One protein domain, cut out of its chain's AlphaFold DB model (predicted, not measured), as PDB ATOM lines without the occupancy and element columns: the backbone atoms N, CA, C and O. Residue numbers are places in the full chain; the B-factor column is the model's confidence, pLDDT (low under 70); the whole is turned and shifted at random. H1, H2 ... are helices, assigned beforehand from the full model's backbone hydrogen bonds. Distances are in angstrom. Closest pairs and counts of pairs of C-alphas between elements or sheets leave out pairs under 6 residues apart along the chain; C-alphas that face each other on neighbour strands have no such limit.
ATOM      1  N   TYR A 104      52.969 -45.062   3.804       89.12
ATOM      2  CA  TYR A 104      53.816 -43.892   3.542       89.12
ATOM      3  C   TYR A 104      54.449 -43.352   4.828       89.12
ATOM      4  O   TYR A 104      55.653 -43.119   4.853       89.12
ATOM      5  N   ALA A 105      53.685 -43.251   5.918       87.00
ATOM      6  CA  ALA A 105      54.207 -42.817   7.211       87.00
ATOM      7  C   ALA A 105      55.276 -43.783   7.749       87.00
ATOM      8  O   ALA A 105      56.322 -43.349   8.227       87.00
ATOM      9  N   ARG A 106      55.067 -45.103   7.607       84.75
ATOM     10  CA  ARG A 106      56.079 -46.109   7.967       84.75
ATOM     11  C   ARG A 106      57.357 -45.947   7.143       84.75
ATOM     12  O   ARG A 106      58.441 -46.115   7.687       84.75
ATOM     13  N   LYS A 107      57.233 -45.642   5.848       85.94
ATOM     14  CA  LYS A 107      58.388 -45.415   4.971       85.94
ATOM     15  C   LYS A 107      59.170 -44.166   5.368       85.94
ATOM     16  O   LYS A 107      60.387 -44.243   5.400       85.94
ATOM     17  N   ILE A 108      58.493 -43.077   5.739       86.31
ATOM     18  CA  ILE A 108      59.150 -41.869   6.271       86.31
ATOM     19  C   ILE A 108      59.922 -42.194   7.551       86.31
ATOM     20  O   ILE A 108      61.081 -41.832   7.662       86.31
ATOM     21  N   SER A 109      59.325 -42.949   8.479       77.81
ATOM     22  CA  SER A 109      59.971 -43.316   9.748       77.81
ATOM     23  C   SER A 109      61.242 -44.170   9.598       77.81
ATOM     24  O   SER A 109      61.950 -44.357  10.584       77.81
ATOM     25  N   GLY A 110      61.492 -44.745   8.417       75.19
ATOM     26  CA  GLY A 110      62.706 -45.503   8.107       75.19
ATOM     27  C   GLY A 110      63.736 -44.727   7.280       75.19
ATOM     28  O   GLY A 110      64.720 -45.330   6.860       75.19
ATOM     29  N   LEU A 111      63.490 -43.443   7.005       77.44
ATOM     30  CA  LEU A 111      64.355 -42.550   6.233       77.44
ATOM     31  C   LEU A 111      64.919 -41.446   7.137       77.44
ATOM     32  O   LEU A 111      64.286 -41.064   8.117       77.44
ATOM     33  N   ASP A 112      66.074 -40.892   6.768       74.62
ATOM     34  CA  ASP A 112      66.579 -39.661   7.383       74.62
ATOM     35  C   ASP A 112      65.712 -38.456   6.954       74.62
ATOM     36  O   ASP A 112      65.307 -38.347   5.787       74.62
ATOM     37  N   ASP A 113      65.454 -37.534   7.894       63.62
ATOM     38  CA  ASP A 113      64.437 -36.462   7.817       63.62
ATOM     39  C   ASP A 113      64.556 -35.513   6.600       63.62
ATOM     40  O   ASP A 113      63.588 -34.845   6.242       63.62
ATOM     41  N   ALA A 114      65.701 -35.475   5.909       64.25
ATOM     42  CA  ALA A 114      66.012 -34.503   4.852       64.25
ATOM     43  C   ALA A 114      66.100 -35.081   3.419       64.25
ATOM     44  O   ALA A 114      66.715 -34.467   2.547       64.25
ATOM     45  N   THR A 115      65.524 -36.258   3.150       73.56
ATOM     46  CA  THR A 115      65.574 -36.882   1.810       73.56
ATOM     47  C   THR A 115      64.438 -36.428   0.877       73.56
ATOM     48  O   THR A 115      63.301 -36.230   1.296       73.56
ATOM     49  N   ASP A 116      64.698 -36.341  -0.435       79.44
ATOM     50  CA  ASP A 116      63.644 -36.095  -1.444       79.44
ATOM     51  C   ASP A 116      62.528 -37.163  -1.395       79.44
ATOM     52  O   ASP A 116      61.369 -36.900  -1.728       79.44
ATOM     53  N   GLU A 117      62.856 -38.377  -0.937       79.31
ATOM     54  CA  GLU A 117      61.884 -39.445  -0.716       79.31
ATOM     55  C   GLU A 117      60.958 -39.182   0.477       79.31
ATOM     56  O   GLU A 117      59.754 -39.426   0.351       79.31
ATOM     57  N   SER A 118      61.464 -38.660   1.604       81.00
ATOM     58  CA  SER A 118      60.624 -38.334   2.767       81.00
ATOM     59  C   SER A 118      59.594 -37.264   2.399       81.00
ATOM     60  O   SER A 118      58.401 -37.432   2.672       81.00
ATOM     61  N   LYS A 119      60.021 -36.236   1.654       82.38
ATOM     62  CA  LYS A 119      59.140 -35.194   1.114       82.38
ATOM     63  C   LYS A 119      58.090 -35.762   0.160       82.38
ATOM     64  O   LYS A 119      56.907 -35.474   0.310       82.38
ATOM     65  N   ARG A 120      58.487 -36.638  -0.769       82.38
ATOM     66  CA  ARG A 120      57.548 -37.305  -1.685       82.38
ATOM     67  C   ARG A 120      56.503 -38.139  -0.938       82.38
ATOM     68  O   ARG A 120      55.335 -38.130  -1.319       82.38
ATOM     69  N   TYR A 121      56.895 -38.889   0.094       85.50
ATOM     70  CA  TYR A 121      55.940 -39.653   0.900       85.50
ATOM     71  C   TYR A 121      55.024 -38.741   1.723       85.50
ATOM     72  O   TYR A 121      53.838 -39.046   1.836       85.50
ATOM     73  N   ALA A 122      55.532 -37.619   2.237       82.69
ATOM     74  CA  ALA A 122      54.716 -36.616   2.916       82.69
ATOM     75  C   ALA A 122      53.664 -36.013   1.967       82.69
ATOM     76  O   ALA A 122      52.482 -35.981   2.311       82.69
ATOM     77  N   ASP A 123      54.051 -35.655   0.739       79.25
ATOM     78  CA  ASP A 123      53.123 -35.177  -0.293       79.25
ATOM     79  C   ASP A 123      52.052 -36.232  -0.622       79.25
ATOM     80  O   ASP A 123      50.863 -35.921  -0.701       79.25
ATOM     81  N   LEU A 124      52.440 -37.510  -0.733       81.12
ATOM     82  CA  LEU A 124      51.499 -38.616  -0.950       81.12
ATOM     83  C   LEU A 124      50.520 -38.806   0.220       81.12
ATOM     84  O   LEU A 124      49.351 -39.125  -0.013       81.12
ATOM     85  N   ILE A 125      50.960 -38.610   1.469       85.56
ATOM     86  CA  ILE A 125      50.078 -38.625   2.647       85.56
ATOM     87  C   ILE A 125      49.068 -37.484   2.558       85.56
ATOM     88  O   ILE A 125      47.872 -37.723   2.730       85.56
ATOM     89  N   VAL A 126      49.529 -36.268   2.258       78.44
ATOM     90  CA  VAL A 126      48.666 -35.088   2.123       78.44
ATOM     91  C   VAL A 126      47.630 -35.300   1.018       78.44
ATOM     92  O   VAL A 126      46.440 -35.083   1.248       78.44
ATOM     93  N   ASP A 127      48.042 -35.781  -0.153       73.62
ATOM     94  CA  ASP A 127      47.139 -36.049  -1.278       73.62
ATOM     95  C   ASP A 127      46.119 -37.152  -0.952       73.62
ATOM     96  O   ASP A 127      44.925 -37.012  -1.237       73.62
ATOM     97  N   THR A 128      46.558 -38.230  -0.295       79.62
ATOM     98  CA  THR A 128      45.663 -39.323   0.119       79.62
ATOM     99  C   THR A 128      44.673 -38.862   1.193       79.62
ATOM    100  O   THR A 128      43.495 -39.222   1.143       79.62
ATOM    101  N   SER A 129      45.121 -38.020   2.130       79.06
ATOM    102  CA  SER A 129      44.288 -37.416   3.174       79.06
ATOM    103  C   SER A 129      43.215 -36.502   2.576       79.06
ATOM    104  O   SER A 129      42.033 -36.667   2.873       79.06
ATOM    105  N   LYS A 130      43.584 -35.623   1.632       73.44
ATOM    106  CA  LYS A 130      42.624 -34.786   0.886       73.44
ATOM    107  C   LYS A 130      41.558 -35.629   0.179       73.44
ATOM    108  O   LYS A 130      40.374 -35.295   0.225       73.44
ATOM    109  N   GLY A 131      41.964 -36.738  -0.445       73.31
ATOM    110  CA  GLY A 131      41.040 -37.688  -1.066       73.31
ATOM    111  C   GLY A 131      40.064 -38.314  -0.062       73.31
ATOM    112  O   GLY A 131      38.865 -38.389  -0.335       73.31
ATOM    113  N   LEU A 132      40.555 -38.713   1.115       81.50
ATOM    114  CA  LEU A 132      39.731 -39.266   2.191       81.50
ATOM    115  C   LEU A 132      38.741 -38.235   2.755       81.50
ATOM    116  O   LEU A 132      37.582 -38.576   2.988       81.50
ATOM    117  N   THR A 133      39.151 -36.975   2.911       73.31
ATOM    118  CA  THR A 133      38.257 -35.886   3.334       73.31
ATOM    119  C   THR A 133      37.128 -35.677   2.329       73.31
ATOM    120  O   THR A 133      35.960 -35.761   2.699       73.31
ATOM    121  N   SER A 134      37.446 -35.543   1.036       71.19
ATOM    122  CA  SER A 134      36.431 -35.405  -0.025       71.19
ATOM    123  C   SER A 134      35.435 -36.574  -0.044       71.19
ATOM    124  O   SER A 134      34.235 -36.414  -0.298       71.19
ATOM    125  N   MET A 135      35.932 -37.771   0.262       76.94
ATOM    126  CA  MET A 135      35.141 -38.983   0.374       76.94
ATOM    127  C   MET A 135      34.177 -38.918   1.572       76.94
ATOM    128  O   MET A 135      32.978 -39.154   1.395       76.94
ATOM    129  N   ILE A 136      34.656 -38.522   2.756       79.12
ATOM    130  CA  ILE A 136      33.828 -38.282   3.952       79.12
ATOM    131  C   ILE A 136      32.758 -37.221   3.676       79.12
ATOM    132  O   ILE A 136      31.580 -37.465   3.943       79.12
ATOM    133  N   ASP A 137      33.135 -36.092   3.083       74.00
ATOM    134  CA  ASP A 137      32.211 -34.999   2.770       74.00
ATOM    135  C   ASP A 137      31.099 -35.464   1.829       74.00
ATOM    136  O   ASP A 137      29.915 -35.218   2.074       74.00
ATOM    137  N   SER A 138      31.454 -36.234   0.796       75.12
ATOM    138  CA  SER A 138      30.484 -36.834  -0.127       75.12
ATOM    139  C   SER A 138      29.498 -37.755   0.601       75.12
ATOM    140  O   SER A 138      28.297 -37.732   0.322       75.12
ATOM    141  N   PHE A 139      29.975 -38.545   1.566       79.56
ATOM    142  CA  PHE A 139      29.115 -39.400   2.381       79.56
ATOM    143  C   PHE A 139      28.197 -38.595   3.311       79.56
ATOM    144  O   PHE A 139      27.020 -38.929   3.445       79.56
ATOM    145  N   LEU A 140      28.689 -37.513   3.921       76.56
ATOM    146  CA  LEU A 140      27.880 -36.631   4.765       76.56
ATOM    147  C   LEU A 140      26.777 -35.934   3.963       76.56
ATOM    148  O   LEU A 140      25.627 -35.890   4.411       76.56
ATOM    149  N   VAL A 141      27.097 -35.436   2.765       76.25
ATOM    150  CA  VAL A 141      26.113 -34.855   1.839       76.25
ATOM    151  C   VAL A 141      25.058 -35.894   1.464       76.25
ATOM    152  O   VAL A 141      23.861 -35.624   1.588       76.25
ATOM    153  N   TYR A 142      25.480 -37.104   1.085       81.44
ATOM    154  CA  TYR A 142      24.568 -38.212   0.806       81.44
ATOM    155  C   TYR A 142      23.671 -38.540   2.008       81.44
ATOM    156  O   TYR A 142      22.458 -38.620   1.854       81.44
ATOM    157  N   SER A 143      24.230 -38.663   3.214       76.81
ATOM    158  CA  SER A 143      23.481 -38.976   4.437       76.81
ATOM    159  C   SER A 143      22.425 -37.915   4.763       76.81
ATOM    160  O   SER A 143      21.295 -38.248   5.138       76.81
ATOM    161  N   LYS A 144      22.746 -36.627   4.574       77.00
ATOM    162  CA  LYS A 144      21.776 -35.532   4.736       77.00
ATOM    163  C   LYS A 144      20.640 -35.627   3.714       77.00
ATOM    164  O   LYS A 144      19.482 -35.448   4.090       77.00
ATOM    165  N   LEU A 145      20.959 -35.935   2.454       79.12
ATOM    166  CA  LEU A 145      19.973 -36.097   1.381       79.12
ATOM    167  C   LEU A 145      19.086 -37.334   1.595       79.12
ATOM    168  O   LEU A 145      17.865 -37.219   1.542       79.12
ATOM    169  N   ALA A 146      19.676 -38.493   1.900       70.88
ATOM    170  CA  ALA A 146      18.972 -39.764   2.083       70.88
ATOM    171  C   ALA A 146      18.004 -39.742   3.277       70.88
ATOM    172  O   ALA A 146      16.934 -40.342   3.225       70.88
ATOM    173  N   ASN A 147      18.349 -39.009   4.340       73.56
ATOM    174  CA  ASN A 147      17.488 -38.843   5.513       73.56
ATOM    175  C   ASN A 147      16.477 -37.688   5.380       73.56
ATOM    176  O   ASN A 147      15.815 -37.357   6.361       73.56
TER     177      ASN A 147
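Overview. This is residues 104 to 147 of the 553 residues of the protein "Response regulator" of Prevotella stercorea (UniProt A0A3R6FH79). One long, straight helix, H2, makes the length of this model; the short helix H1 folds back over its first part through a loop, and residues 129 to 147, of which 129 to 146 belong to H2, stick out free. The printed part has 44 residues with two named helices, H1 then H2, no named strand, and is all helix. It is extended, a rod of 49 by 14 by 8 A, with a radius of gyration of the C-alphas of 15.7 A.

Arrangement. Start at H2, residues 116 to 146, and then look for H1, residues 104 to 108. They touch, H2 with residues 117 to 125 alone; the closest C-alphas, of Ile 108 and Ser 118, are 5.2 A apart. In H1 and H2 every O i to N i+4 pair is within hydrogen-bond range.

Along the chain. Find C-alpha 116 at (63.644, -36.095, -1.444); from there H2 runs 45.0 A to C-alpha 146 at (18.972, -39.764, 2.083). H1 begins at C-alpha 104, (53.816, -43.892, 3.542), and measures 6.3 A.

Size, cuts and confidence. The C-alphas of Asp 112 and Asn 147 are the two farthest apart, 49.1 A. The link from H1 to H2 is short, and the printed part has no cut. Look at residues 113 to 114 for pLDDT under 70; the mean of the printed part is 78.1.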